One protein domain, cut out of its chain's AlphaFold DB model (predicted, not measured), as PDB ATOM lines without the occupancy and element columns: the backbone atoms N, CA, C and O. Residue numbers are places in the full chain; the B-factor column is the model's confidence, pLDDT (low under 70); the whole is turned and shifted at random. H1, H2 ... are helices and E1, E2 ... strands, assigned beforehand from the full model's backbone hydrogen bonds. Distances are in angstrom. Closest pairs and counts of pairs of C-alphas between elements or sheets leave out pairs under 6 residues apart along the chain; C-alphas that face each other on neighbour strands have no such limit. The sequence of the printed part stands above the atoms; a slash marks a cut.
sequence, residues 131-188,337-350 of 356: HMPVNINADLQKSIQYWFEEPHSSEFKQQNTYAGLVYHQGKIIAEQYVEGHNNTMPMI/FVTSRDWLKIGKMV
ATOM      1  N   HIS A 131     368.045 364.829 322.528       81.25
ATOM      2  CA  HIS A 131     367.107 364.245 321.575       81.25
ATOM      3  C   HIS A 131     367.846 363.691 320.362       81.25
ATOM      4  O   HIS A 131     368.577 364.396 319.665       81.25
ATOM      5  N   MET A 132     367.604 362.417 320.064       86.31
ATOM      6  CA  MET A 132     368.102 361.820 318.834       86.31
ATOM      7  C   MET A 132     367.144 362.103 317.677       86.31
ATOM      8  O   MET A 132     365.958 361.784 317.785       86.31
ATOM      9  N   PRO A 133     367.633 362.672 316.559       91.44
ATOM     10  CA  PRO A 133     366.801 362.903 315.390       91.44
ATOM     11  C   PRO A 133     366.200 361.597 314.864       91.44
ATOM     12  O   PRO A 133     366.881 360.572 314.780       91.44
ATOM     13  N   VAL A 134     364.939 361.656 314.445       94.31
ATOM     14  CA  VAL A 134     364.216 360.528 313.851       94.31
ATOM     15  C   VAL A 134     363.956 360.832 312.380       94.31
ATOM     16  O   VAL A 134     363.479 361.913 312.038       94.31
ATOM     17  N   ASN A 135     364.293 359.892 311.502       96.38
ATOM     18  CA  ASN A 135     364.008 359.957 310.072       96.38
ATOM     19  C   ASN A 135     363.765 358.542 309.540       96.38
ATOM     20  O   ASN A 135     364.671 357.919 308.984       96.38
ATOM     21  N   ILE A 136     362.553 358.033 309.768       96.69
ATOM     22  CA  ILE A 136     362.189 356.651 309.451       96.69
ATOM     23  C   ILE A 136     362.288 356.395 307.944       96.69
ATOM     24  O   ILE A 136     361.673 357.084 307.129       96.69
ATOM     25  N   ASN A 137     363.053 355.371 307.579       96.38
ATOM     26  CA  ASN A 137     363.107 354.828 306.234       96.38
ATOM     27  C   ASN A 137     362.030 353.745 306.095       96.38
ATOM     28  O   ASN A 137     362.019 352.777 306.851       96.38
ATOM     29  N   ALA A 138     361.137 353.890 305.113       95.75
ATOM     30  CA  ALA A 138     359.987 353.001 304.956       95.75
ATOM     31  C   ALA A 138     360.364 351.532 304.688       95.75
ATOM     32  O   ALA A 138     359.678 350.634 305.174       95.75
ATOM     33  N   ASP A 139     361.441 351.266 303.945       94.69
ATOM     34  CA  ASP A 139     361.855 349.896 303.616       94.69
ATOM     35  C   ASP A 139     362.507 349.203 304.819       94.69
ATOM     36  O   ASP A 139     362.244 348.030 305.100       94.69
ATOM     37  N   LEU A 140     363.292 349.945 305.601       93.75
ATOM     38  CA  LEU A 140     363.860 349.438 306.851       93.75
ATOM     39  C   LEU A 140     362.800 349.274 307.939       93.75
ATOM     40  O   LEU A 140     362.842 348.298 308.682       93.75
ATOM     41  N   GLN A 141     361.810 350.165 307.989       95.69
ATOM     42  CA  GLN A 141     360.675 350.023 308.895       95.69
ATOM     43  C   GLN A 141     359.851 348.769 308.588       95.69
ATOM     44  O   GLN A 141     359.367 348.126 309.509       95.69
ATOM     45  N   LYS A 142     359.702 348.376 307.319       95.00
ATOM     46  CA  LYS A 142     359.097 347.075 306.989       95.00
ATOM     47  C   LYS A 142     359.977 345.919 307.459       95.00
ATOM     48  O   LYS A 142     359.473 344.942 307.988       95.00
ATOM     49  N   SER A 143     361.293 346.046 307.302       93.31
ATOM     50  CA  SER A 143     362.240 344.989 307.673       93.31
ATOM     51  C   SER A 143     362.289 344.728 309.183       93.31
ATOM     52  O   SER A 143     362.511 343.593 309.591       93.31
ATOM     53  N   ILE A 144     362.068 345.750 310.019       94.44
ATOM     54  CA  ILE A 144     362.076 345.583 311.479       94.44
ATOM     55  C   ILE A 144     360.851 344.813 311.995       94.44
ATOM     56  O   ILE A 144     360.928 344.219 313.065       94.44
ATOM     57  N   GLN A 145     359.748 344.767 311.235       91.81
ATOM     58  CA  GLN A 145     358.523 344.062 311.635       91.81
ATOM     59  C   GLN A 145     358.768 342.567 311.857       91.81
ATOM     60  O   GLN A 145     358.215 342.005 312.797       91.81
ATOM     61  N   TYR A 146     359.674 341.958 311.084       91.69
ATOM     62  CA  TYR A 146     360.055 340.549 311.228       91.69
ATOM     63  C   TYR A 146     360.645 340.202 312.603       91.69
ATOM     64  O   TYR A 146     360.629 339.039 312.996       91.69
ATOM     65  N   TRP A 147     361.172 341.179 313.348       92.56
ATOM     66  CA  TRP A 147     361.682 340.950 314.707       92.56
ATOM     67  C   TRP A 147     360.556 340.762 315.731       92.56
ATOM     68  O   TRP A 147     360.807 340.269 316.823       92.56
ATOM     69  N   PHE A 148     359.332 341.166 315.385       92.69
ATOM     70  CA  PHE A 148     358.138 341.098 316.235       92.69
ATOM     71  C   PHE A 148     357.182 339.982 315.804       92.69
ATOM     72  O   PHE A 148     356.112 339.827 316.384       92.69
ATOM     73  N   GLU A 149     357.525 339.241 314.753       90.31
ATOM     74  CA  GLU A 149     356.742 338.088 314.334       90.31
ATOM     75  C   GLU A 149     357.036 336.894 315.243       90.31
ATOM     76  O   GLU A 149     358.191 336.612 315.570       90.31
ATOM     77  N   GLU A 150     355.983 336.147 315.575       88.25
ATOM     78  CA  GLU A 150     356.055 334.919 316.366       88.25
ATOM     79  C   GLU A 150     355.812 333.691 315.472       88.25
ATOM     80  O   GLU A 150     354.704 333.150 315.426       88.25
ATOM     81  N   PRO A 151     356.824 333.233 314.705       80.19
ATOM     82  CA  PRO A 151     356.654 332.154 313.727       80.19
ATOM     83  C   PRO A 151     356.433 330.782 314.379       80.19
ATOM     84  O   PRO A 151     356.113 329.807 313.692       80.19
ATOM     85  N   HIS A 152     356.628 330.672 315.694       77.75
ATOM     86  CA  HIS A 152     356.455 329.443 316.451       77.75
ATOM     87  C   HIS A 152     355.230 329.537 317.359       77.75
ATOM     88  O   HIS A 152     355.119 330.426 318.189       77.75
ATOM     89  N   SER A 153     354.345 328.543 317.265       73.50
ATOM     90  CA  SER A 153     353.162 328.439 318.129       73.50
ATOM     91  C   SER A 153     353.474 327.978 319.557       73.50
ATOM     92  O   SER A 153     352.569 327.869 320.374       73.50
ATOM     93  N   SER A 154     354.724 327.602 319.841       74.94
ATOM     94  CA  SER A 154     355.161 327.202 321.177       74.94
ATOM     95  C   SER A 154     355.654 328.437 321.913       74.94
ATOM     96  O   SER A 154     356.609 329.054 321.454       74.94
ATOM     97  N   GLU A 155     355.059 328.734 323.067       66.19
ATOM     98  CA  GLU A 155     355.438 329.865 323.933       66.19
ATOM     99  C   GLU A 155     356.939 329.857 324.274       66.19
ATOM    100  O   GLU A 155     357.613 330.872 324.173       66.19
ATOM    101  N   PHE A 156     357.525 328.677 324.513       66.00
ATOM    102  CA  PHE A 156     358.968 328.508 324.760       66.00
ATOM    103  C   PHE A 156     359.882 328.810 323.558       66.00
ATOM    104  O   PHE A 156     361.104 328.712 323.672       66.00
ATOM    105  N   LYS A 157     359.313 329.090 322.384       71.38
ATOM    106  CA  LYS A 157     360.038 329.413 321.147       71.38
ATOM    107  C   LYS A 157     359.662 330.785 320.592       71.38
ATOM    108  O   LYS A 157     360.072 331.094 319.471       71.38
ATOM    109  N   GLN A 158     358.875 331.556 321.335       79.75
ATOM    110  CA  GLN A 158     358.544 332.922 320.963       79.75
ATOM    111  C   GLN A 158     359.764 333.839 321.125       79.75
ATOM    112  O   GLN A 158     360.628 333.596 321.972       79.75
ATOM    113  N   GLN A 159     359.865 334.865 320.281       83.75
ATOM    114  CA  GLN A 159     360.916 335.880 320.342       83.75
ATOM    115  C   GLN A 159     360.644 336.894 321.454       83.75
ATOM    116  O   GLN A 159     361.585 337.326 322.120       83.75
ATOM    117  N   ASN A 160     359.374 337.256 321.663       88.25
ATOM    118  CA  ASN A 160     358.913 338.210 322.672       88.25
ATOM    119  C   ASN A 160     359.649 339.560 322.597       88.25
ATOM    120  O   ASN A 160     360.053 340.147 323.606       88.25
ATOM    121  N   THR A 161     359.843 340.068 321.377       93.56
ATOM    122  CA  THR A 161     360.504 341.357 321.145       93.56
ATOM    123  C   THR A 161     359.594 342.511 321.563       93.56
ATOM    124  O   THR A 161     358.584 342.786 320.922       93.56
ATOM    125  N   TYR A 162     359.983 343.257 322.601       94.31
ATOM    126  CA  TYR A 162     359.222 344.430 323.057       94.31
ATOM    127  C   TYR A 162     359.573 345.726 322.326       94.31
ATOM    128  O   TYR A 162     358.710 346.586 322.139       94.31
ATOM    129  N   ALA A 163     360.831 345.890 321.913       96.06
ATOM    130  CA  ALA A 163     361.315 347.090 321.241       96.06
ATOM    131  C   ALA A 163     362.468 346.777 320.286       96.06
ATOM    132  O   ALA A 163     363.355 345.986 320.601       96.06
ATOM    133  N   GLY A 164     362.494 347.467 319.149       96.12
ATOM    134  CA  GLY A 164     363.530 347.351 318.130       96.12
ATOM    135  C   GLY A 164     363.823 348.718 317.534       96.12
ATOM    136  O   GLY A 164     362.903 349.455 317.188       96.12
ATOM    137  N   LEU A 165     365.105 349.073 317.429       95.88
ATOM    138  CA  LEU A 165     365.544 350.343 316.855       95.88
ATOM    139  C   LEU A 165     366.771 350.139 315.970       95.88
ATOM    140  O   LEU A 165     367.665 349.358 316.295       95.88
ATOM    141  N   VAL A 166     366.846 350.911 314.889       95.56
ATOM    142  CA  VAL A 166     368.021 351.001 314.018       95.56
ATOM    143  C   VAL A 166     368.470 352.452 313.942       95.56
ATOM    144  O   VAL A 166     367.715 353.334 313.531       95.56
ATOM    145  N   TYR A 167     369.727 352.692 314.311       94.31
ATOM    146  CA  TYR A 167     370.368 354.000 314.242       94.31
ATOM    147  C   TYR A 167     371.452 354.015 313.173       94.31
ATOM    148  O   TYR A 167     372.309 353.133 313.125       94.31
ATOM    149  N   HIS A 168     371.442 355.039 312.330       94.06
ATOM    150  CA  HIS A 168     372.422 355.200 311.269       94.06
ATOM    151  C   HIS A 168     372.641 356.678 310.959       94.06
ATOM    152  O   HIS A 168     371.689 357.453 310.889       94.06
ATOM    153  N   GLN A 169     373.904 357.066 310.748       91.94
ATOM    154  CA  GLN A 169     374.287 358.417 310.312       91.94
ATOM    155  C   GLN A 169     373.608 359.547 311.105       91.94
ATOM    156  O   GLN A 169     373.076 360.505 310.545       91.94
ATOM    157  N   GLY A 170     373.619 359.437 312.433       90.56
ATOM    158  CA  GLY A 170     373.100 360.496 313.293       90.56
ATOM    159  C   GLY A 170     371.606 360.397 313.613       90.56
ATOM    160  O   GLY A 170     371.128 361.216 314.395       90.56
ATOM    161  N   LYS A 171     370.865 359.440 313.034       95.19
ATOM    162  CA  LYS A 171     369.397 359.394 313.111       95.19
ATOM    163  C   LYS A 171     368.862 357.992 313.387       95.19
ATOM    164  O   LYS A 171     369.436 357.002 312.934       95.19
ATOM    165  N   ILE A 172     367.727 357.911 314.072       96.81
ATOM    166  CA  ILE A 172     366.916 356.689 314.131       96.81
ATOM    167  C   ILE A 172     366.196 356.547 312.787       96.81
ATOM    168  O   ILE A 172     365.482 357.463 312.371       96.81
ATOM    169  N   ILE A 173     366.414 355.427 312.100       97.38
ATOM    170  CA  ILE A 173     365.892 355.158 310.750       97.38
ATOM    171  C   ILE A 173     364.863 354.022 310.702       97.38
ATOM    172  O   ILE A 173     364.189 353.870 309.689       97.38
ATOM    173  N   ALA A 174     364.723 353.251 311.779       97.38
ATOM    174  CA  ALA A 174     363.615 352.327 312.011       97.38
ATOM    175  C   ALA A 174     363.398 352.190 313.524       97.38
ATOM    176  O   ALA A 174     364.370 352.203 314.286       97.38
ATOM    177  N   GLU A 175     362.145 352.094 313.952       97.06
ATOM    178  CA  GLU A 175     361.745 352.015 315.362       97.06
ATOM    179  C   GLU A 175     360.393 351.307 315.455       97.06
ATOM    180  O   GLU A 175     359.457 351.659 314.737       97.06
ATOM    181  N   GLN A 176     360.279 350.305 316.319       96.75
ATOM    182  CA  GLN A 176     359.022 349.613 316.578       96.75
ATOM    183  C   GLN A 176     358.955 349.150 318.031       96.75
ATOM    184  O   GLN A 176     359.979 348.874 318.661       96.75
ATOM    185  N   TYR A 177     357.728 349.075 318.536       96.19
ATOM    186  CA  TYR A 177     357.382 348.590 319.862       96.19
ATOM    187  C   TYR A 177     356.218 347.617 319.737       96.19
ATOM    188  O   TYR A 177     355.364 347.797 318.864       96.19
ATOM    189  N   VAL A 178     356.182 346.606 320.602       94.19
ATOM    190  CA  VAL A 178     354.990 345.771 320.764       94.19
ATOM    191  C   VAL A 178     353.860 346.603 321.383       94.19
ATOM    192  O   VAL A 178     354.096 347.656 321.983       94.19
ATOM    193  N   GLU A 179     352.619 346.147 321.243       91.69
ATOM    194  CA  GLU A 179     351.469 346.805 321.858       91.69
ATOM    195  C   GLU A 179     351.669 347.017 323.374       91.69
ATOM    196  O   GLU A 179     352.271 346.202 324.080       91.69
ATOM    197  N   GLY A 180     351.227 348.176 323.871       91.69
ATOM    198  CA  GLY A 180     351.428 348.593 325.262       91.69
ATOM    199  C   GLY A 180     352.807 349.196 325.567       91.69
ATOM    200  O   GLY A 180     352.958 349.820 326.615       91.69
ATOM    201  N   HIS A 181     353.783 349.100 324.659       95.12
ATOM    202  CA  HIS A 181     355.132 349.645 324.841       95.12
ATOM    203  C   HIS A 181     355.370 350.900 323.992       95.12
ATOM    204  O   HIS A 181     354.718 351.131 322.973       95.12
ATOM    205  N   ASN A 182     356.308 351.748 324.418       94.88
ATOM    206  CA  ASN A 182     356.665 352.969 323.697       94.88
ATOM    207  C   ASN A 182     358.103 353.418 324.000       94.88
ATOM    208  O   ASN A 182     358.796 352.865 324.854       94.88
ATOM    209  N   ASN A 183     358.550 354.464 323.309       93.75
ATOM    210  CA  ASN A 183     359.916 354.978 323.405       93.75
ATOM    211  C   ASN A 183     360.262 355.710 324.714       93.75
ATOM    212  O   ASN A 183     361.438 356.002 324.929       93.75
ATOM    213  N   THR A 184     359.280 355.984 325.574       92.94
ATOM    214  CA  THR A 184     359.477 356.585 326.903       92.94
ATOM    215  C   THR A 184     359.413 355.565 328.038       92.94
ATOM    216  O   THR A 184     359.718 355.914 329.172       92.94
ATOM    217  N   MET A 185     359.047 354.313 327.749       95.62
ATOM    218  CA  MET A 185     358.910 353.252 328.745       95.62
ATOM    219  C   MET A 185     360.286 352.674 329.122       95.62
ATOM    220  O   MET A 185     360.958 352.094 328.258       95.62
ATOM    221  N   PRO A 186     360.731 352.794 330.388       96.44
ATOM    222  CA  PRO A 186     361.897 352.068 330.868       96.44
ATOM    223  C   PRO A 186     361.587 350.575 330.889       96.44
ATOM    224  O   PRO A 186     360.514 350.175 331.327       96.44
ATOM    225  N   MET A 187     362.523 349.749 330.437       96.12
ATOM    226  CA  MET A 187     362.388 348.295 330.475       96.12
ATOM    227  C   MET A 187     363.580 347.684 331.192       96.12
ATOM    228  O   MET A 187     364.686 348.235 331.176       96.12
ATOM    229  N   ILE A 188     363.340 346.529 331.801       97.31
ATOM    230  CA  ILE A 188     364.366 345.745 332.472       97.31
ATOM    231  C   ILE A 188     365.511 345.400 331.506       97.31
ATOM    232  O   ILE A 188     365.307 344.785 330.462       97.31
ATOM    233  N   PHE A 337     366.589 349.647 334.835       98.31
ATOM    234  CA  PHE A 337     365.450 349.985 333.986       98.31
ATOM    235  C   PHE A 337     365.824 351.187 333.138       98.31
ATOM    236  O   PHE A 337     366.155 352.243 333.671       98.31
ATOM    237  N   VAL A 338     365.821 351.016 331.819       97.75
ATOM    238  CA  VAL A 338     366.302 352.027 330.866       97.75
ATOM    239  C   VAL A 338     365.433 351.965 329.615       97.75
ATOM    240  O   VAL A 338     365.020 350.883 329.194       97.75
ATOM    241  N   THR A 339     365.121 353.115 329.015       97.19
ATOM    242  CA  THR A 339     364.348 353.132 327.768       97.19
ATOM    243  C   THR A 339     365.194 352.607 326.610       97.19
ATOM    244  O   THR A 339     366.422 352.707 326.590       97.19
ATOM    245  N   SER A 340     364.529 352.080 325.587       95.75
ATOM    246  CA  SER A 340     365.202 351.611 324.371       95.75
ATOM    247  C   SER A 340     366.044 352.701 323.676       95.75
ATOM    248  O   SER A 340     367.138 352.427 323.180       95.75
ATOM    249  N   ARG A 341     365.583 353.960 323.689       95.38
ATOM    250  CA  ARG A 341     366.333 355.098 323.139       95.38
ATOM    251  C   ARG A 341     367.514 355.493 324.019       95.38
ATOM    252  O   ARG A 341     368.557 355.847 323.478       95.38
ATOM    253  N   ASP A 342     367.391 355.405 325.339       96.19
ATOM    254  CA  ASP A 342     368.495 355.712 326.252       96.19
ATOM    255  C   ASP A 342     369.602 354.654 326.187       96.19
ATOM    256  O   ASP A 342     370.782 355.008 326.182       96.19
ATOM    257  N   TRP A 343     369.255 353.377 325.993       97.31
ATOM    258  CA  TRP A 343     370.240 352.342 325.658       97.31
ATOM    259  C   TRP A 343     371.040 352.684 324.401       97.31
ATOM    260  O   TRP A 343     372.257 352.496 324.370       97.31
ATOM    261  N   LEU A 344     370.386 353.236 323.378       95.94
ATOM    262  CA  LEU A 344     371.063 353.686 322.166       95.94
ATOM    263  C   LEU A 344     372.005 354.877 322.433       95.94
ATOM    264  O   LEU A 344     373.097 354.912 321.862       95.94
ATOM    265  N   LYS A 345     371.653 355.811 323.330       95.44
ATOM    266  CA  LYS A 345     372.567 356.897 323.743       95.44
ATOM    267  C   LYS A 345     373.829 356.341 324.412       95.44
ATOM    268  O   LYS A 345     374.939 356.717 324.036       95.44
ATOM    269  N   ILE A 346     373.660 355.392 325.336       96.81
ATOM    270  CA  ILE A 346     374.765 354.700 326.023       96.81
ATOM    271  C   ILE A 346     375.637 353.959 325.004       96.81
ATOM    272  O   ILE A 346     376.856 354.125 324.995       96.81
ATOM    273  N   GLY A 347     375.023 353.201 324.091       95.88
ATOM    274  CA  GLY A 347     375.733 352.488 323.029       95.88
ATOM    275  C   GLY A 347     376.529 353.420 322.112       95.88
ATOM    276  O   GLY A 347     377.674 353.119 321.777       95.88
ATOM    277  N   LYS A 348     375.972 354.583 321.750       94.50
ATOM    278  CA  LYS A 348     376.674 355.596 320.950       94.50
ATOM    279  C   LYS A 348     377.864 356.193 321.706       94.50
ATOM    280  O   LYS A 348     378.929 356.316 321.106       94.50
ATOM    281  N   MET A 349     377.714 356.522 322.990       96.00
ATOM    282  CA  MET A 349     378.830 356.996 323.817       96.00
ATOM    283  C   MET A 349     379.966 355.962 323.853       96.00
ATOM    284  O   MET A 349     381.125 356.305 323.614       96.00
ATOM    285  N   VAL A 350     379.637 354.679 324.043       96.81
ATOM    286  CA  VAL A 350     380.626 353.590 324.032       96.81
ATOM    287  C   VAL A 350     381.294 353.454 322.660       96.81
ATOM    288  O   VAL A 350     382.523 353.409 322.574       96.81
TER     289      VAL A 350
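Overview. This is residues 131 to 188 and 337 to 350 of the 356 residues of the protein "Beta-lactamase domain-containing protein" of Enterovibrio sp. CAIM 600 (UniProt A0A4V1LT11). A two-stranded hairpin, E1 and E2, makes the middle, with helix H1 packed along one side of it, mainly by E2, and helix H2 on the opposite side, by E1. A tiny second pair of strands, E3 and E4, sits at the first end of H2, and residues 152 to 157 stick out as a free loop. The 72 printed residues hold two named helices and four named strands, in the order H1 E1 E2 E3 E4 H2; both sheets are antiparallel and the class is mixed. The whole is only just compact, close to loose, with a radius of gyration of the C-alphas of 13.2 A and spans of 38 by 31 by 23 A.

Arrangement. Start with H1, residues 138 to 148: its closest C-alphas to E2, residues 171 to 177, are Gln 141 and Ala 174, 4.9 A apart. Across the hairpin of E2 and E1, residues 163 to 168, at 170 degrees, find N 166 and O 174 at 2.9 A. E3, residues 186 to 188, and E4, residues 337 to 339, are antiparallel at 131 degrees, with N 187 and O 338 at 3.0 A. In H2, residues 340 to 350, Ser 340 has its C-alpha 6.7 A from that of Ala 163, the closest pair with E1. H1 and H2 are apart. In H2 every O i to N i+4 pair is within hydrogen-bond range; H1 has 3 of 7, and 5 of 8 O i to N i+3 pairs.

Along the chain. Find C-alpha 138 at (359.987, 353.001, 304.956); from there H1 runs 16.5 A to Phe 148. E1 spans 17.0 A and E2 17.5 A. H2 runs 15.6 A to C-alpha 350 at (380.626, 353.590, 324.032).

Size, cuts and confidence. The C-alphas of His 131 and Ser 154 are the two farthest apart, at 38.9 A. Residues 189 to 336 are not printed; C-alphas 188 and 337 are 4.6 A apart across the cut. The link from H1 to E1 is long, 14 residues, and in it residues 155 to 156 have pLDDT under 70.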